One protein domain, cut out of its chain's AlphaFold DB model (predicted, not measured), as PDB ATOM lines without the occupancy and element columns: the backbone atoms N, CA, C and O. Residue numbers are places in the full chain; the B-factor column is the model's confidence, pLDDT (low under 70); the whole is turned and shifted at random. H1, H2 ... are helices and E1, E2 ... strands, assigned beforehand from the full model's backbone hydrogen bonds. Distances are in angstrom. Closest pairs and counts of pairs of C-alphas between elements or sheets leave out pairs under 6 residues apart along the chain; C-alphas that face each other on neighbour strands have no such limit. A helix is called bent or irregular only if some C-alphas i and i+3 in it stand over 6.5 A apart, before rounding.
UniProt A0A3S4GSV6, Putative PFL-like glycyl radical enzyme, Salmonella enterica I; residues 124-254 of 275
ATOM      1  N   GLY A 124     -47.003  20.370 -17.878       91.81
ATOM      2  CA  GLY A 124     -45.836  20.980 -18.500       91.81
ATOM      3  C   GLY A 124     -44.700  19.968 -18.558       91.81
ATOM      4  O   GLY A 124     -44.160  19.623 -17.510       91.81
ATOM      5  N   SER A 125     -44.313  19.501 -19.746       93.88
ATOM      6  CA  SER A 125     -43.209  18.528 -19.879       93.88
ATOM      7  C   SER A 125     -41.837  19.146 -19.581       93.88
ATOM      8  O   SER A 125     -40.904  18.465 -19.172       93.88
ATOM      9  N   THR A 126     -41.708  20.456 -19.780       94.19
ATOM     10  CA  THR A 126     -40.536  21.261 -19.428       94.19
ATOM     11  C   THR A 126     -40.921  22.736 -19.458       94.19
ATOM     12  O   THR A 126     -41.881  23.122 -20.126       94.19
ATOM     13  N   LEU A 127     -40.150  23.574 -18.771       92.62
ATOM     14  CA  LEU A 127     -40.177  25.023 -18.931       92.62
ATOM     15  C   LEU A 127     -38.748  25.521 -19.126       92.62
ATOM     16  O   LEU A 127     -37.885  25.345 -18.263       92.62
ATOM     17  N   VAL A 128     -38.508  26.156 -20.267       93.81
ATOM     18  CA  VAL A 128     -37.261  26.870 -20.562       93.81
ATOM     19  C   VAL A 128     -37.615  28.341 -20.721       93.81
ATOM     20  O   VAL A 128     -38.673  28.652 -21.260       93.81
ATOM     21  N   ARG A 129     -36.783  29.249 -20.205       94.44
ATOM     22  CA  ARG A 129     -37.067  30.687 -20.237       94.44
ATOM     23  C   ARG A 129     -35.958  31.463 -20.933       94.44
ATOM     24  O   ARG A 129     -34.807  31.396 -20.504       94.44
ATOM     25  N   LEU A 130     -36.331  32.248 -21.941       95.94
ATOM     26  CA  LEU A 130     -35.441  33.177 -22.624       95.94
ATOM     27  C   LEU A 130     -35.264  34.461 -21.811       95.94
ATOM     28  O   LEU A 130     -36.247  35.098 -21.435       95.94
ATOM     29  N   ASN A 131     -34.020  34.881 -21.598       97.56
ATOM     30  CA  ASN A 131     -33.714  36.184 -21.015       97.56
ATOM     31  C   ASN A 131     -33.682  37.258 -22.109       97.56
ATOM     32  O   ASN A 131     -32.669  37.413 -22.790       97.56
ATOM     33  N   LEU A 132     -34.765  38.017 -22.274       97.94
ATOM     34  CA  LEU A 132     -34.857  39.018 -23.339       97.94
ATOM     35  C   LEU A 132     -33.880  40.180 -23.148       97.94
ATOM     36  O   LEU A 132     -33.351  40.680 -24.138       97.94
ATOM     37  N   LYS A 133     -33.579  40.565 -21.901       97.88
ATOM     38  CA  LYS A 133     -32.553  41.577 -21.606       97.88
ATOM     39  C   LYS A 133     -31.200  41.142 -22.161       97.88
ATOM     40  O   LYS A 133     -30.552  41.895 -22.874       97.88
ATOM     41  N   ALA A 134     -30.815  39.894 -21.903       98.38
ATOM     42  CA  ALA A 134     -29.558  39.331 -22.386       98.38
ATOM     43  C   ALA A 134     -29.509  39.217 -23.924       98.38
ATOM     44  O   ALA A 134     -28.441  39.355 -24.522       98.38
ATOM     45  N   VAL A 135     -30.649  38.966 -24.576       98.38
ATOM     46  CA  VAL A 135     -30.759  38.995 -26.046       98.38
ATOM     47  C   VAL A 135     -30.556  40.424 -26.565       98.38
ATOM     48  O   VAL A 135     -29.796  40.626 -27.510       98.38
ATOM     49  N   ALA A 136     -31.174  41.418 -25.922       98.25
ATOM     50  CA  ALA A 136     -31.018  42.828 -26.272       98.25
ATOM     51  C   ALA A 136     -29.575  43.329 -26.081       98.25
ATOM     52  O   ALA A 136     -29.044  43.965 -26.982       98.25
ATOM     53  N   GLU A 137     -28.897  42.951 -24.990       98.38
ATOM     54  CA  GLU A 137     -27.475  43.275 -24.735       98.38
ATOM     55  C   GLU A 137     -26.526  42.749 -25.823       98.38
ATOM     56  O   GLU A 137     -25.441  43.287 -26.020       98.38
ATOM     57  N   ARG A 138     -26.921  41.683 -26.528       98.00
ATOM     58  CA  ARG A 138     -26.139  41.065 -27.612       98.00
ATOM     59  C   ARG A 138     -26.533  41.563 -29.000       98.00
ATOM     60  O   ARG A 138     -25.980  41.082 -29.989       98.00
ATOM     61  N   SER A 139     -27.504  42.467 -29.074       97.88
ATOM     62  CA  SER A 139     -27.995  43.022 -30.330       97.88
ATOM     63  C   SER A 139     -27.361  44.382 -30.585       97.88
ATOM     64  O   SER A 139     -27.257  45.203 -29.677       97.88
ATOM     65  N   THR A 140     -26.944  44.635 -31.822       96.38
ATOM     66  CA  THR A 140     -26.304  45.912 -32.194       96.38
ATOM     67  C   THR A 140     -27.314  47.008 -32.529       96.38
ATOM     68  O   THR A 140     -26.981  48.189 -32.496       96.38
ATOM     69  N   SER A 141     -28.553  46.630 -32.844       97.44
ATOM     70  CA  SER A 141     -29.668  47.531 -33.128       97.44
ATOM     71  C   SER A 141     -31.008  46.821 -32.911       97.44
ATOM     72  O   SER A 141     -31.062  45.606 -32.697       97.44
ATOM     73  N   VAL A 142     -32.108  47.576 -33.002       97.12
ATOM     74  CA  VAL A 142     -33.471  47.017 -32.997       97.12
ATOM     75  C   VAL A 142     -33.670  46.034 -34.157       97.12
ATOM     76  O   VAL A 142     -34.246  44.963 -33.970       97.12
ATOM     77  N   ASP A 143     -33.156  46.351 -35.344       97.88
ATOM     78  CA  ASP A 143     -33.282  45.468 -36.507       97.88
ATOM     79  C   ASP A 143     -32.452  44.193 -36.351       97.88
ATOM     80  O   ASP A 143     -32.928  43.103 -36.676       97.88
ATOM     81  N   ASP A 144     -31.243  44.297 -35.798       98.38
ATOM     82  CA  ASP A 144     -30.393  43.146 -35.487       98.38
ATOM     83  C   ASP A 144     -31.037  42.223 -34.438       98.38
ATOM     84  O   ASP A 144     -31.023  40.993 -34.578       98.38
ATOM     85  N   PHE A 145     -31.684  42.813 -33.426       98.56
ATOM     86  CA  PHE A 145     -32.451  42.079 -32.425       98.56
ATOM     87  C   PHE A 145     -33.522  41.205 -33.083       98.56
ATOM     88  O   PHE A 145     -33.576  40.001 -32.827       98.56
ATOM     89  N   PHE A 146     -34.346  41.781 -33.963       98.50
ATOM     90  CA  PHE A 146     -35.476  41.070 -34.563       98.50
ATOM     91  C   PHE A 146     -35.095  40.122 -35.697       98.50
ATOM     92  O   PHE A 146     -35.681  39.042 -35.806       98.50
ATOM     93  N   SER A 147     -34.137  40.502 -36.540       98.00
ATOM     94  CA  SER A 147     -33.774  39.724 -37.732       98.00
ATOM     95  C   SER A 147     -32.799  38.584 -37.434       98.00
ATOM     96  O   SER A 147     -32.830  37.559 -38.119       98.00
ATOM     97  N   ARG A 148     -31.956  38.717 -36.399       98.38
ATOM     98  CA  ARG A 148     -30.853  37.781 -36.143       98.38
ATOM     99  C   ARG A 148     -30.833  37.248 -34.717       98.38
ATOM    100  O   ARG A 148     -30.921  36.031 -34.525       98.38
ATOM    101  N   THR A 149     -30.712  38.128 -33.724       98.50
ATOM    102  CA  THR A 149     -30.346  37.727 -32.356       98.50
ATOM    103  C   THR A 149     -31.491  37.011 -31.639       98.50
ATOM    104  O   THR A 149     -31.295  35.901 -31.136       98.50
ATOM    105  N   LEU A 150     -32.709  37.564 -31.658       98.44
ATOM    106  CA  LEU A 150     -33.886  36.916 -31.071       98.44
ATOM    107  C   LEU A 150     -34.213  35.576 -31.763       98.44
ATOM    108  O   LEU A 150     -34.305  34.571 -31.050       98.44
ATOM    109  N   PRO A 151     -34.311  35.485 -33.110       98.38
ATOM    110  CA  PRO A 151     -34.541  34.207 -33.789       98.38
ATOM    111  C   PRO A 151     -33.494  33.138 -33.467       98.38
ATOM    112  O   PRO A 151     -33.840  31.965 -33.312       98.38
ATOM    113  N   HIS A 152     -32.217  33.521 -33.354       98.44
ATOM    114  CA  HIS A 152     -31.150  32.591 -32.987       98.44
ATOM    115  C   HIS A 152     -31.419  31.944 -31.626       98.44
ATOM    116  O   HIS A 152     -31.439  30.715 -31.529       98.44
ATOM    117  N   TYR A 153     -31.681  32.746 -30.592       98.50
ATOM    118  CA  TYR A 153     -31.918  32.210 -29.253       98.50
ATOM    119  C   TYR A 153     -33.248  31.464 -29.121       98.50
ATOM    120  O   TYR A 153     -33.323  30.499 -28.361       98.50
ATOM    121  N   CYS A 154     -34.265  31.823 -29.908       98.06
ATOM    122  CA  CYS A 154     -35.504  31.047 -29.974       98.06
ATOM    123  C   CYS A 154     -35.248  29.615 -30.477       98.06
ATOM    124  O   CYS A 154     -35.742  28.656 -29.882       98.06
ATOM    125  N   ARG A 155     -34.400  29.441 -31.504       98.19
ATOM    126  CA  ARG A 155     -33.992  28.106 -31.985       98.19
ATOM    127  C   ARG A 155     -33.203  27.319 -30.938       98.19
ATOM    128  O   ARG A 155     -33.455  26.130 -30.769       98.19
ATOM    129  N   GLN A 156     -32.300  27.973 -30.203       98.12
ATOM    130  CA  GLN A 156     -31.563  27.319 -29.109       98.12
ATOM    131  C   GLN A 156     -32.506  26.837 -28.001       98.12
ATOM    132  O   GLN A 156     -32.380  25.717 -27.509       98.12
ATOM    133  N   GLN A 157     -33.501  27.649 -27.644       97.50
ATOM    134  CA  GLN A 157     -34.506  27.260 -26.663       97.50
ATOM    135  C   GLN A 157     -35.337  26.055 -27.122       97.50
ATOM    136  O   GLN A 157     -35.570  25.150 -26.320       97.50
ATOM    137  N   ILE A 158     -35.729  25.995 -28.399       97.44
ATOM    138  CA  ILE A 158     -36.418  24.825 -28.969       97.44
ATOM    139  C   ILE A 158     -35.531  23.578 -28.929       97.44
ATOM    140  O   ILE A 158     -36.013  22.511 -28.558       97.44
ATOM    141  N   ALA A 159     -34.237  23.699 -29.234       97.62
ATOM    142  CA  ALA A 159     -33.310  22.572 -29.138       97.62
ATOM    143  C   ALA A 159     -33.243  22.003 -27.707       97.62
ATOM    144  O   ALA A 159     -33.315  20.788 -27.518       97.62
ATOM    145  N   ILE A 160     -33.198  22.872 -26.689       97.69
ATOM    146  CA  ILE A 160     -33.232  22.458 -25.276       97.69
ATOM    147  C   ILE A 160     -34.574  21.809 -24.924       97.69
ATOM    148  O   ILE A 160     -34.596  20.781 -24.245       97.69
ATOM    149  N   ILE A 161     -35.691  22.396 -25.367       97.50
ATOM    150  CA  ILE A 161     -37.032  21.835 -25.161       97.50
ATOM    151  C   ILE A 161     -37.101  20.418 -25.735       97.50
ATOM    152  O   ILE A 161     -37.446  19.492 -25.004       97.50
ATOM    153  N   ASN A 162     -36.704  20.239 -26.996       97.12
ATOM    154  CA  ASN A 162     -36.737  18.944 -27.669       97.12
ATOM    155  C   ASN A 162     -35.862  17.915 -26.952       97.12
ATOM    156  O   ASN A 162     -36.334  16.817 -26.687       97.12
ATOM    157  N   SER A 163     -34.639  18.285 -26.558       97.44
ATOM    158  CA  SER A 163     -33.734  17.384 -25.837       97.44
ATOM    159  C   SER A 163     -34.305  16.933 -24.484       97.44
ATOM    160  O   SER A 163     -34.267  15.746 -24.155       97.44
ATOM    161  N   ARG A 164     -34.892  17.856 -23.707       97.44
ATOM    162  CA  ARG A 164     -35.523  17.529 -22.417       97.44
ATOM    163  C   ARG A 164     -36.760  16.655 -22.591       97.44
ATOM    164  O   ARG A 164     -36.955  15.723 -21.815       97.44
ATOM    165  N   CYS A 165     -37.585  16.946 -23.593       96.50
ATOM    166  CA  CYS A 165     -38.759  16.136 -23.879       96.50
ATOM    167  C   CYS A 165     -38.373  14.742 -24.380       96.50
ATOM    168  O   CYS A 165     -38.905  13.770 -23.869       96.50
ATOM    169  N   GLU A 166     -37.420  14.612 -25.302       96.25
ATOM    170  CA  GLU A 166     -36.933  13.302 -25.751       96.25
ATOM    171  C   GLU A 166     -36.462  12.455 -24.566       96.25
ATOM    172  O   GLU A 166     -36.867  11.306 -24.426       96.25
ATOM    173  N   PHE A 167     -35.691  13.040 -23.646       97.19
ATOM    174  CA  PHE A 167     -35.296  12.334 -22.433       97.19
ATOM    175  C   PHE A 167     -36.503  11.898 -21.586       97.19
ATOM    176  O   PHE A 167     -36.580  10.737 -21.190       97.19
ATOM    177  N   LEU A 168     -37.455  12.799 -21.321       95.88
ATOM    178  CA  LEU A 168     -38.642  12.486 -20.521       95.88
ATOM    179  C   LEU A 168     -39.471  11.351 -21.147       95.88
ATOM    180  O   LEU A 168     -39.857  10.425 -20.440       95.88
ATOM    181  N   TYR A 169     -39.723  11.406 -22.452       94.62
ATOM    182  CA  TYR A 169     -40.612  10.460 -23.127       94.62
ATOM    183  C   TYR A 169     -39.932   9.140 -23.499       94.62
ATOM    184  O   TYR A 169     -40.586   8.105 -23.442       94.62
ATOM    185  N   GLU A 170     -38.647   9.154 -23.857       94.75
ATOM    186  CA  GLU A 170     -37.972   7.975 -24.422       94.75
ATOM    187  C   GLU A 170     -36.961   7.322 -23.473       94.75
ATOM    188  O   GLU A 170     -36.683   6.137 -23.613       94.75
ATOM    189  N   LYS A 171     -36.378   8.075 -22.528       95.19
ATOM    190  CA  LYS A 171     -35.227   7.609 -21.724       95.19
ATOM    191  C   LYS A 171     -35.529   7.502 -20.235       95.19
ATOM    192  O   LYS A 171     -34.928   6.689 -19.544       95.19
ATOM    193  N   SER A 172     -36.436   8.331 -19.721       95.25
ATOM    194  CA  SER A 172     -36.802   8.310 -18.300       95.25
ATOM    195  C   SER A 172     -37.792   7.196 -17.953       95.25
ATOM    196  O   SER A 172     -37.952   6.876 -16.778       95.25
ATOM    197  N   HIS A 173     -38.490   6.655 -18.960       91.00
ATOM    198  CA  HIS A 173     -39.590   5.696 -18.814       91.00
ATOM    199  C   HIS A 173     -40.699   6.144 -17.841       91.00
ATOM    200  O   HIS A 173     -41.460   5.316 -17.338       91.00
ATOM    201  N   PHE A 174     -40.813   7.453 -17.572       94.44
ATOM    202  CA  PHE A 174     -41.798   8.000 -16.640       94.44
ATOM    203  C   PHE A 174     -43.224   7.675 -17.082       94.44
ATOM    204  O   PHE A 174     -43.984   7.095 -16.315       94.44
ATOM    205  N   PHE A 175     -43.588   8.007 -18.320       94.88
ATOM    206  CA  PHE A 175     -44.945   7.766 -18.816       94.88
ATOM    207  C   PHE A 175     -45.259   6.279 -19.024       94.88
ATOM    208  O   PHE A 175     -46.414   5.890 -18.913       94.88
ATOM    209  N   GLU A 176     -44.245   5.451 -19.279       92.38
ATOM    210  CA  GLU A 176     -44.396   4.001 -19.452       92.38
ATOM    211  C   GLU A 176     -44.708   3.293 -18.123       92.38
ATOM    212  O   GLU A 176     -45.582   2.432 -18.064       92.38
ATOM    213  N   ASN A 177     -44.033   3.694 -17.039       92.69
ATOM    214  CA  ASN A 177     -44.099   3.001 -15.747       92.69
ATOM    215  C   ASN A 177     -44.916   3.735 -14.672       92.69
ATOM    216  O   ASN A 177     -45.006   3.272 -13.534       92.69
ATOM    217  N   SER A 178     -45.487   4.900 -14.981       94.50
ATOM    218  CA  SER A 178     -46.227   5.689 -13.997       94.50
ATOM    219  C   SER A 178     -47.627   5.128 -13.760       94.50
ATOM    220  O   SER A 178     -48.456   5.087 -14.671       94.50
ATOM    221  N   PHE A 179     -47.938   4.814 -12.500       96.44
ATOM    222  CA  PHE A 179     -49.300   4.458 -12.087       96.44
ATOM    223  C   PHE A 179     -50.311   5.570 -12.415       96.44
ATOM    224  O   PHE A 179     -51.477   5.291 -12.653       96.44
ATOM    225  N   LEU A 180     -49.874   6.836 -12.484       95.81
ATOM    226  CA  LEU A 180     -50.744   7.957 -12.855       95.81
ATOM    227  C   LEU A 180     -51.267   7.818 -14.291       95.81
ATOM    228  O   LEU A 180     -52.377   8.259 -14.573       95.81
ATOM    229  N   VAL A 181     -50.467   7.229 -15.185       96.19
ATOM    230  CA  VAL A 181     -50.879   6.933 -16.565       96.19
ATOM    231  C   VAL A 181     -51.777   5.699 -16.581       96.19
ATOM    232  O   VAL A 181     -52.840   5.730 -17.192       96.19
ATOM    233  N   GLN A 182     -51.392   4.640 -15.861       96.06
ATOM    234  CA  GLN A 182     -52.153   3.384 -15.791       96.06
ATOM    235  C   GLN A 182     -53.573   3.586 -15.238       96.06
ATOM    236  O   GLN A 182     -54.529   3.034 -15.776       96.06
ATOM    237  N   GLU A 183     -53.718   4.431 -14.217       96.19
ATOM    238  CA  GLU A 183     -54.998   4.787 -13.591       96.19
ATOM    239  C   GLU A 183     -55.741   5.918 -14.338       96.19
ATOM    240  O   GLU A 183     -56.800   6.371 -13.903       96.19
ATOM    241  N   GLY A 184     -55.190   6.426 -15.448       94.56
ATOM    242  CA  GLY A 184     -55.820   7.466 -16.269       94.56
ATOM    243  C   GLY A 184     -55.912   8.849 -15.611       94.56
ATOM    244  O   GLY A 184     -56.716   9.684 -16.033       94.56
ATOM    245  N   LEU A 185     -55.102   9.115 -14.580       93.38
ATOM    246  CA  LEU A 185     -55.017  10.427 -13.926       93.38
ATOM    247  C   LEU A 185     -54.273  11.446 -14.792       93.38
ATOM    248  O   LEU A 185     -54.594  12.639 -14.756       93.38
ATOM    249  N   ILE A 186     -53.290  10.975 -15.562       95.69
ATOM    250  CA  ILE A 186     -52.574  11.772 -16.554       95.69
ATOM    251  C   ILE A 186     -52.512  11.051 -17.903       95.69
ATOM    252  O   ILE A 186     -52.492   9.827 -17.970       95.69
ATOM    253  N   ASP A 187     -52.439  11.830 -18.974       95.31
ATOM    254  CA  ASP A 187     -52.394  11.384 -20.361       95.31
ATOM    255  C   ASP A 187     -51.176  12.034 -21.045       95.31
ATOM    256  O   ASP A 187     -51.151  13.264 -21.179       95.31
ATOM    257  N   PRO A 188     -50.159  11.254 -21.465       94.75
ATOM    258  CA  PRO A 188     -48.951  11.779 -22.102       94.75
ATOM    259  C   PRO A 188     -49.226  12.657 -23.332       94.75
ATOM    260  O   PRO A 188     -48.492  13.616 -23.568       94.75
ATOM    261  N   GLU A 189     -50.303  12.408 -24.083       94.38
ATOM    262  CA  GLU A 189     -50.648  13.198 -25.278       94.38
ATOM    263  C   GLU A 189     -51.160  14.608 -24.939       94.38
ATOM    264  O   GLU A 189     -51.248  15.493 -25.798       94.38
ATOM    265  N   ARG A 190     -51.487  14.846 -23.665       94.75
ATOM    266  CA  ARG A 190     -51.981  16.127 -23.148       94.75
ATOM    267  C   ARG A 190     -50.888  16.992 -22.536       94.75
ATOM    268  O   ARG A 190     -51.171  18.102 -22.080       94.75
ATOM    269  N   PHE A 191     -49.645  16.518 -22.518       95.25
ATOM    270  CA  PHE A 191     -48.514  17.302 -22.042       95.25
ATOM    271  C   PHE A 191     -48.005  18.247 -23.124       95.25
ATOM    272  O   PHE A 191     -47.958  17.911 -24.303       95.25
ATOM    273  N   ALA A 192     -47.574  19.438 -22.718       93.69
ATOM    274  CA  ALA A 192     -46.985  20.416 -23.622       93.69
ATOM    275  C   ALA A 192     -45.708  21.012 -23.017       93.69
ATOM    276  O   ALA A 192     -45.692  21.352 -21.830       93.69
ATOM    277  N   PRO A 193     -44.630  21.171 -23.800       95.19
ATOM    278  CA  PRO A 193     -43.484  21.930 -23.347       95.19
ATOM    279  C   PRO A 193     -43.839  23.411 -23.326       95.19
ATOM    280  O   PRO A 193     -44.557  23.912 -24.192       95.19
ATOM    281  N   MET A 194     -43.308  24.130 -22.347       93.31
ATOM    282  CA  MET A 194     -43.552  25.555 -22.203       93.31
ATOM    283  C   MET A 194     -42.355  26.363 -22.704       93.31
ATOM    284  O   MET A 194     -41.229  26.234 -22.206       93.31
ATOM    285  N   PHE A 195     -42.622  27.232 -23.675       94.31
ATOM    286  CA  PHE A 195     -41.686  28.227 -24.170       94.31
ATOM    287  C   PHE A 195     -41.862  29.505 -23.351       94.31
ATOM    288  O   PHE A 195     -42.826  30.242 -23.530       94.31
ATOM    289  N   GLY A 196     -40.958  29.763 -22.412       92.81
ATOM    290  CA  GLY A 196     -41.015  30.949 -21.568       92.81
ATOM    291  C   GLY A 196     -40.028  32.031 -21.943       92.81
ATOM    292  O   GLY A 196     -39.070  31.816 -22.684       92.81
ATOM    293  N   MET A 197     -40.268  33.203 -21.371       93.50
ATOM    294  CA  MET A 197     -39.438  34.389 -21.505       93.50
ATOM    295  C   MET A 197     -39.557  35.255 -20.249       93.50
ATOM    296  O   MET A 197     -40.518  35.131 -19.485       93.50
ATOM    297  N   TYR A 198     -38.567  36.109 -20.026       93.75
ATOM    298  CA  TYR A 198     -38.583  37.137 -18.992       93.75
ATOM    299  C   TYR A 198     -37.713  38.322 -19.414       93.75
ATOM    300  O   TYR A 198     -36.925  38.227 -20.357       93.75
ATOM    301  N   GLY A 199     -37.856  39.443 -18.708       95.44
ATOM    302  CA  GLY A 199     -37.059  40.639 -18.962       95.44
ATOM    303  C   GLY A 199     -37.530  41.470 -20.160       95.44
ATOM    304  O   GLY A 199     -36.692  42.070 -20.829       95.44
ATOM    305  N   LEU A 200     -38.833  41.460 -20.500       95.69
ATOM    306  CA  LEU A 200     -39.350  42.230 -21.644       95.69
ATOM    307  C   LEU A 200     -39.140  43.734 -21.441       95.69
ATOM    308  O   LEU A 200     -38.656  44.400 -22.349       95.69
ATOM    309  N   ALA A 201     -39.508  44.266 -20.274       95.81
ATOM    310  CA  ALA A 201     -39.414  45.698 -20.008       95.81
ATOM    311  C   ALA A 201     -37.958  46.180 -20.092       95.81
ATOM    312  O   ALA A 201     -37.671  47.211 -20.695       95.81
ATOM    313  N   GLU A 202     -37.032  45.396 -19.545       97.31
ATOM    314  CA  GLU A 202     -35.596  45.640 -19.595       97.31
ATOM    315  C   GLU A 202     -35.058  45.567 -21.026       97.31
ATOM    316  O   GLU A 202     -34.283  46.434 -21.422       97.31
ATOM    317  N   ALA A 203     -35.494  44.581 -21.815       97.88
ATOM    318  CA  ALA A 203     -35.120  44.471 -23.222       97.88
ATOM    319  C   ALA A 203     -35.606  45.677 -24.034       97.88
ATOM    320  O   ALA A 203     -34.824  46.275 -24.765       97.88
ATOM    321  N   VAL A 204     -36.874  46.066 -23.873       97.81
ATOM    322  CA  VAL A 204     -37.458  47.236 -24.548       97.81
ATOM    323  C   VAL A 204     -36.696  48.505 -24.181       97.81
ATOM    324  O   VAL A 204     -36.306  49.255 -25.070       97.81
ATOM    325  N   ASN A 205     -36.458  48.739 -22.888       97.62
ATOM    326  CA  ASN A 205     -35.755  49.936 -22.432       97.62
ATOM    327  C   ASN A 205     -34.337  50.009 -23.011       97.62
ATOM    328  O   ASN A 205     -33.950  51.063 -23.507       97.62
ATOM    329  N   LEU A 206     -33.600  48.893 -23.005       98.00
ATOM    330  CA  LEU A 206     -32.247  48.826 -23.556       98.00
ATOM    331  C   LEU A 206     -32.227  49.057 -25.074       98.00
ATOM    332  O   LEU A 206     -31.371  49.771 -25.587       98.00
ATOM    333  N   LEU A 207     -33.187  48.484 -25.803       97.88
ATOM    334  CA  LEU A 207     -33.307  48.680 -27.249       97.88
ATOM    335  C   LEU A 207     -33.652  50.135 -27.609       97.88
ATOM    336  O   LEU A 207     -33.094  50.666 -28.566       97.88
ATOM    337  N   CYS A 208     -34.525  50.787 -26.834       97.12
ATOM    338  CA  CYS A 208     -34.814  52.213 -26.987       97.12
ATOM    339  C   CYS A 208     -33.566  53.069 -26.728       97.12
ATOM    340  O   CYS A 208     -33.253  53.940 -27.535       97.12
ATOM    341  N   GLU A 209     -32.829  52.796 -25.647       96.12
ATOM    342  CA  GLU A 209     -31.587  53.507 -25.316       96.12
ATOM    343  C   GLU A 209     -30.538  53.383 -26.424       96.12
ATOM    344  O   GLU A 209     -29.991  54.395 -26.865       96.12
ATOM    345  N   ASN A 210     -30.319  52.171 -26.940       93.88
ATOM    346  CA  ASN A 210     -29.381  51.923 -28.038       93.88
ATOM    347  C   ASN A 210     -29.796  52.619 -29.344       93.88
ATOM    348  O   ASN A 210     -28.943  52.946 -30.165       93.88
ATOM    349  N   ALA A 211     -31.094  52.865 -29.536       94.38
ATOM    350  CA  ALA A 211     -31.624  53.632 -30.661       94.38
ATOM    351  C   ALA A 211     -31.612  55.158 -30.423       94.38
ATOM    352  O   ALA A 211     -32.105  55.908 -31.264       94.38
ATOM    353  N   GLY A 212     -31.089  55.632 -29.284       94.62
ATOM    354  CA  GLY A 212     -31.096  57.051 -28.910       94.62
ATOM    355  C   GLY A 212     -32.480  57.589 -28.525       94.62
ATOM    356  O   GLY A 212     -32.686  58.802 -28.492       94.62
ATOM    357  N   LEU A 213     -33.445  56.709 -28.241       93.25
ATOM    358  CA  LEU A 213     -34.811  57.072 -27.878       93.25
ATOM    359  C   LEU A 213     -34.941  57.201 -26.357       93.25
ATOM    360  O   LEU A 213     -34.762  56.231 -25.618       93.25
ATOM    361  N   ASN A 214     -35.357  58.373 -25.874       93.25
ATOM    362  CA  ASN A 214     -35.711  58.579 -24.464       93.25
ATOM    363  C   ASN A 214     -37.135  58.059 -24.167       93.25
ATOM    364  O   ASN A 214     -38.037  58.814 -23.802       93.25
ATOM    365  N   ALA A 215     -37.348  56.762 -24.392       94.75
ATOM    366  CA  ALA A 215     -38.627  56.077 -24.236       94.75
ATOM    367  C   ALA A 215     -38.516  54.927 -23.220       94.75
ATOM    368  O   ALA A 215     -37.463  54.303 -23.061       94.75
ATOM    369  N   ARG A 216     -39.612  54.648 -22.503       95.00
ATOM    370  CA  ARG A 216     -39.670  53.630 -21.442       95.00
ATOM    371  C   ARG A 216     -40.924  52.773 -21.548       95.00
ATOM    372  O   ARG A 216     -42.026  53.306 -21.700       95.00
ATOM    373  N   TYR A 217     -40.752  51.462 -21.403       94.56
ATOM    374  CA  TYR A 217     -41.853  50.504 -21.352       94.56
ATOM    375  C   TYR A 217     -42.836  50.857 -20.225       94.56
ATOM    376  O   TYR A 217     -42.431  51.231 -19.122       94.56
ATOM    377  N   GLY A 218     -44.133  50.771 -20.515       92.94
ATOM    378  CA  GLY A 218     -45.225  51.123 -19.607       92.94
ATOM    379  C   GLY A 218     -45.509  52.623 -19.481       92.94
ATOM    380  O   GLY A 218     -46.497  52.990 -18.854       92.94
ATOM    381  N   LYS A 219     -44.681  53.501 -20.067       92.75
ATOM    382  CA  LYS A 219     -44.845  54.968 -19.978       92.75
ATOM    383  C   LYS A 219     -44.877  55.682 -21.328       92.75
ATOM    384  O   LYS A 219     -45.284  56.836 -21.384       92.75
ATOM    385  N   ASN A 220     -44.425  55.031 -22.394       96.06
ATOM    386  CA  ASN A 220     -44.331  55.614 -23.726       96.06
ATOM    387  C   ASN A 220     -44.908  54.652 -24.773       96.06
ATOM    388  O   ASN A 220     -44.640  53.453 -24.726       96.06
ATOM    389  N   GLU A 221     -45.681  55.190 -25.715       94.88
ATOM    390  CA  GLU A 221     -46.385  54.405 -26.732       94.88
ATOM    391  C   GLU A 221     -45.424  53.659 -27.662       94.88
ATOM    392  O   GLU A 221     -45.546  52.447 -27.797       94.88
ATOM    393  N   THR A 222     -44.383  54.318 -28.177       93.75
ATOM    394  CA  THR A 222     -43.358  53.689 -29.027       93.75
ATOM    395  C   THR A 222     -42.624  52.549 -28.312       93.75
ATOM    396  O   THR A 222     -42.384  51.489 -28.891       93.75
ATOM    397  N   ALA A 223     -42.295  52.718 -27.027       95.25
ATOM    398  CA  ALA A 223     -41.702  51.635 -26.238       95.25
ATOM    399  C   ALA A 223     -42.688  50.469 -26.028       95.25
ATOM    400  O   ALA A 223     -42.295  49.302 -26.068       95.25
ATOM    401  N   ASN A 224     -43.975  50.760 -25.832       94.75
ATOM    402  CA  ASN A 224     -45.003  49.727 -25.698       94.75
ATOM    403  C   ASN A 224     -45.210  48.963 -27.013       94.75
ATOM    404  O   ASN A 224     -45.287  47.736 -26.990       94.75
ATOM    405  N   GLU A 225     -45.225  49.660 -28.151       95.75
ATOM    406  CA  GLU A 225     -45.276  49.056 -29.488       95.75
ATOM    407  C   GLU A 225     -44.095  48.120 -29.734       95.75
ATOM    408  O   GLU A 225     -44.285  47.002 -30.223       95.75
ATOM    409  N   LEU A 226     -42.888  48.528 -29.326       95.81
ATOM    410  CA  LEU A 226     -41.717  47.660 -29.383       95.81
ATOM    411  C   LEU A 226     -41.926  46.395 -28.539       95.81
ATOM    412  O   LEU A 226     -41.682  45.289 -29.022       95.81
ATOM    413  N   GLY A 227     -42.446  46.539 -27.318       95.75
ATOM    414  CA  GLY A 227     -42.816  45.405 -26.470       95.75
ATOM    415  C   GLY A 227     -43.814  44.461 -27.147       95.75
ATOM    416  O   GLY A 227     -43.578  43.254 -27.200       95.75
ATOM    417  N   TYR A 228     -44.880  45.004 -27.744       94.19
ATOM    418  CA  TYR A 228     -45.871  44.212 -28.478       94.19
ATOM    419  C   TYR A 228     -45.281  43.494 -29.689       94.19
ATOM    420  O   TYR A 228     -45.661  42.351 -29.951       94.19
ATOM    421  N   ARG A 229     -44.347  44.126 -30.407       96.56
ATOM    422  CA  ARG A 229     -43.644  43.511 -31.541       96.56
ATOM    423  C   ARG A 229     -42.802  42.312 -31.096       96.56
ATOM    424  O   ARG A 229     -42.840  41.277 -31.756       96.56
ATOM    425  N   ILE A 230     -42.104  42.416 -29.960       96.44
ATOM    426  CA  ILE A 230     -41.352  41.292 -29.370       96.44
ATOM    427  C   ILE A 230     -42.296  40.143 -29.008       96.44
ATOM    428  O   ILE A 230     -42.051  39.003 -29.404       96.44
ATOM    429  N   SER A 231     -43.389  40.433 -28.299       93.75
ATOM    430  CA  SER A 231     -44.374  39.416 -27.911       93.75
ATOM    431  C   SER A 231     -45.012  38.732 -29.123       93.75
ATOM    432  O   SER A 231     -45.173  37.514 -29.108       93.75
ATOM    433  N   ALA A 232     -45.348  39.494 -30.170       93.50
ATOM    434  CA  ALA A 232     -45.933  38.965 -31.401       93.50
ATOM    435  C   ALA A 232     -44.964  38.026 -32.129       93.50
ATOM    436  O   ALA A 232     -45.322  36.887 -32.399       93.50
ATOM    437  N   GLN A 233     -43.710  38.438 -32.336       96.06
ATOM    438  CA  GLN A 233     -42.721  37.587 -33.001       96.06
ATOM    439  C   GLN A 233     -42.439  36.291 -32.226       96.06
ATOM    440  O   GLN A 233     -42.227  35.244 -32.834       96.06
ATOM    441  N   LEU A 234     -42.438  36.340 -30.889       95.75
ATOM    442  CA  LEU A 234     -42.313  35.139 -30.059       95.75
ATOM    443  C   LEU A 234     -43.522  34.210 -30.206       95.75
ATOM    444  O   LEU A 234     -43.337  33.001 -30.334       95.75
ATOM    445  N   ALA A 235     -44.738  34.761 -30.195       91.69
ATOM    446  CA  ALA A 235     -45.960  33.988 -30.397       91.69
ATOM    447  C   ALA A 235     -45.973  33.328 -31.784       91.69
ATOM    448  O   ALA A 235     -46.142  32.113 -31.869       91.69
ATOM    449  N   ASP A 236     -45.684  34.099 -32.836       93.75
ATOM    450  CA  ASP A 236     -45.625  33.610 -34.214       93.75
ATOM    451  C   ASP A 236     -44.540  32.532 -34.375       93.75
ATOM    452  O   ASP A 236     -44.764  31.509 -35.022       93.75
ATOM    453  N   PHE A 237     -43.364  32.715 -33.761       95.62
ATOM    454  CA  PHE A 237     -42.300  31.710 -33.790       95.62
ATOM    455  C   PHE A 237     -42.736  30.400 -33.123       95.62
ATOM    456  O   PHE A 237     -42.517  29.329 -33.688       95.62
ATOM    457  N   VAL A 238     -43.343  30.470 -31.933       93.69
ATOM    458  CA  VAL A 238     -43.797  29.285 -31.185       93.69
ATOM    459  C   VAL A 238     -44.924  28.563 -31.922       93.69
ATOM    460  O   VAL A 238     -44.901  27.338 -32.009       93.69
ATOM    461  N   GLU A 239     -45.878  29.301 -32.487       90.62
ATOM    462  CA  GLU A 239     -46.980  28.723 -33.257       90.62
ATOM    463  C   GLU A 239     -46.496  27.990 -34.518       90.62
ATOM    464  O   GLU A 239     -47.014  26.919 -34.843       90.62
ATOM    465  N   ASN A 240     -45.481  28.535 -35.193       94.12
ATOM    466  CA  ASN A 240     -44.951  27.986 -36.443       94.12
ATOM    467  C   ASN A 240     -43.763  27.027 -36.258       94.12
ATOM    468  O   ASN A 240     -43.212  26.543 -37.248       94.12
ATOM    469  N   THR A 241     -43.361  26.727 -35.019       95.25
ATOM    470  CA  THR A 241     -42.268  25.785 -34.732       95.25
ATOM    471  C   THR A 241     -42.814  24.543 -34.028       95.25
ATOM    472  O   THR A 241     -42.944  24.542 -32.800       95.25
ATOM    473  N   PRO A 242     -43.135  23.471 -34.772       95.00
ATOM    474  CA  PRO A 242     -43.657  22.256 -34.170       95.00
ATOM    475  C   PRO A 242     -42.613  21.575 -33.278       95.00
ATOM    476  O   PRO A 242     -41.406  21.619 -33.529       95.00
ATOM    477  N   VAL A 243     -43.103  20.897 -32.242       95.00
ATOM    478  CA  VAL A 243     -42.310  20.068 -31.325       95.00
ATOM    479  C   VAL A 243     -42.840  18.639 -31.350       95.00
ATOM    480  O   VAL A 243     -44.045  18.416 -31.443       95.00
ATOM    481  N   LYS A 244     -41.937  17.656 -31.242       92.94
ATOM    482  CA  LYS A 244     -42.290  16.226 -31.309       92.94
ATOM    483  C   LYS A 244     -43.251  15.808 -30.188       92.94
ATOM    484  O   LYS A 244     -44.206  15.085 -30.436       92.94
ATOM    485  N   TYR A 245     -42.993  16.289 -28.974       93.88
ATOM    486  CA  TYR A 245     -43.666  15.871 -27.740       93.88
ATOM    487  C   TYR A 245     -44.425  17.024 -27.088       93.88
ATOM    488  O   TYR A 245     -44.080  17.478 -25.993       93.88
ATOM    489  N   GLY A 246     -45.439  17.526 -27.785       93.06
ATOM    490  CA  GLY A 246     -46.333  18.551 -27.265       93.06
ATOM    491  C   GLY A 246     -47.764  18.320 -27.714       93.06
ATOM    492  O   GLY A 246     -48.005  17.827 -28.815       93.06
ATOM    493  N   TRP A 247     -48.713  18.704 -26.872       92.81
ATOM    494  CA  TRP A 247     -50.127  18.705 -27.205       92.81
ATOM    495  C   TRP A 247     -50.360  19.492 -28.503       92.81
ATOM    496  O   TRP A 247     -49.901  20.628 -28.647       92.81
ATOM    497  N   LYS A 248     -51.033  18.860 -29.475       91.31
ATOM    498  CA  LYS A 248     -51.187  19.371 -30.855       91.31
ATOM    499  C   LYS A 248     -49.853  19.692 -31.556       91.31
ATOM    500  O   LYS A 248     -49.802  20.587 -32.393       91.31
ATOM    501  N   GLN A 249     -48.780  18.981 -31.202       93.44
ATOM    502  CA  GLN A 249     -47.410  19.168 -31.703       93.44
ATOM    503  C   GLN A 249     -46.857  20.584 -31.484       93.44
ATOM    504  O   GLN A 249     -46.008  21.056 -32.240       93.44
ATOM    505  N   ARG A 250     -47.335  21.280 -30.445       91.38
ATOM    506  CA  ARG A 250     -46.964  22.669 -30.155       91.38
ATOM    507  C   ARG A 250     -46.356  22.811 -28.766       91.38
ATOM    508  O   ARG A 250     -46.760  22.146 -27.811       91.38
ATOM    509  N   ALA A 251     -45.392  23.721 -28.660       93.06
ATOM    510  CA  ALA A 251     -45.045  24.309 -27.378       93.06
ATOM    511  C   ALA A 251     -46.084  25.380 -27.020       93.06
ATOM    512  O   ALA A 251     -46.651  26.029 -27.899       93.06
ATOM    513  N   LEU A 252     -46.320  25.586 -25.729       90.75
ATOM    514  CA  LEU A 252     -47.184  26.662 -25.249       90.75
ATOM    515  C   LEU A 252     -46.331  27.840 -24.797       90.75
ATOM    516  O   LEU A 252     -45.381  27.672 -24.030       90.75
ATOM    517  N   LEU A 253     -46.677  29.044 -25.253       88.56
ATOM    518  CA  LEU A 253     -46.042  30.261 -24.763       88.56
ATOM    519  C   LEU A 253     -46.423  30.448 -23.287       88.56
ATOM    520  O   LEU A 253     -47.590  30.650 -22.954       88.56
ATOM    521  N   HIS A 254     -45.436  30.353 -22.400       81.50
ATOM    522  CA  HIS A 254     -45.628  30.572 -20.971       81.50
ATOM    523  C   HIS A 254     -45.968  32.043 -20.749       81.50
ATOM    524  O   HIS A 254     -45.221  32.920 -21.181       81.50
TER     525      HIS A 254
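AT A GLANCE: This is residues 124 to 254 of the 275 residues of the protein "Putative PFL-like glycyl radical enzyme" of Salmonella enterica I (UniProt A0A3S4GSV6). Picture a rod: two parallel strands, E1 and E2, run side by side in the middle, and the long helix H2 packs along them with its residues 150 to 169. H1, H5 and H6 gather at one end, the small H3 and H4 lie toward the other, where residues 179 to 185 stick out, and residues 252 to 253 of the tail pair in parallel with residues 194 to 195 of E2. The printed part has 131 residues with six named helices and two named strands, in the order E1 H1 H2 H3 H4 E2 H5 H6; the class is mostly helix. E1, H1 to H4 and E2 make a strand-helix-strand unit, two parallel neighbour strands with helices between them in the chain. The whole is loose, with a radius of gyration of the C-alphas of 17.8 A, and spans 59 by 24 by 20 A.

HOW THE PARTS SIT: Start at E1, residues 124 to 131, parallel to E2, residues 191 to 198, at 17 degrees; look for N 130 and O 196 at 2.9 A and N 194 and O 126 at 2.8 A, within hydrogen-bond range. Next comes H1, residues 132 to 137, and then H2, residues 142 to 171, whose residues 145 to 153 alone touch H1; the closest C-alphas, of Val 135 and Leu 150, are 6.3 A apart, at a steep tilt of 47 degrees, opposite ways. Further along, the closest C-alphas of H2 and E1, Cys 165 and Ser 125, are 6.4 A apart. H3, residues 174 to 177, is close to H2 but not clearly touching, with C-alphas of Phe 175 and Tyr 169 at 6.7 A. H4, residues 179 to 182, is apart from H2. H5, residues 200 to 210, touches H1 at a shallow tilt of 19 degrees, the same way, closest at C-alphas 203 and 133, 4.2 A. H6, residues 221 to 239, touches H5 with residues 223 to 227 alone, at a steep tilt of 58 degrees, opposite ways; the C-alphas of Gly 227 and Val 204 are closest, 6.0 A. H6 and H2 only just touch, with 3 pairs of C-alphas within 8 A, the closest those of Phe 237 and Cys 154, 7.8 A. Each O i to N i+4 pair is within hydrogen-bond range in H1, H5 and H6, and 23 of 26 are in H2; H3 and H4 are too short for such a pair.

IN THESE COORDINATES: Find C-alpha 124 at (-45.836, 20.980, -18.500); E1 runs 19.6 A from there, and E2 is 22.4 A long. H2 begins at C-alpha 142, (-33.471, 47.017, -32.997), and is 41.0 A long; it is irregular, C-alphas 147 and 150 being 7.2 A apart, with a kink of 34 degrees near residue 149. H5 is 15.3 A long, and H6 runs 26.5 A to C-alpha 239 at (-46.980, 28.723, -33.257).

THE WHOLE: Look at Glu 183 and Gly 212 for the two C-alphas farthest apart, 59.5 A. The printed part has no cut and no long link between named elements, and residues 240 to 254 hold no named element. The mean pLDDT of the printed part is 95.3, and no printed residue is under 70.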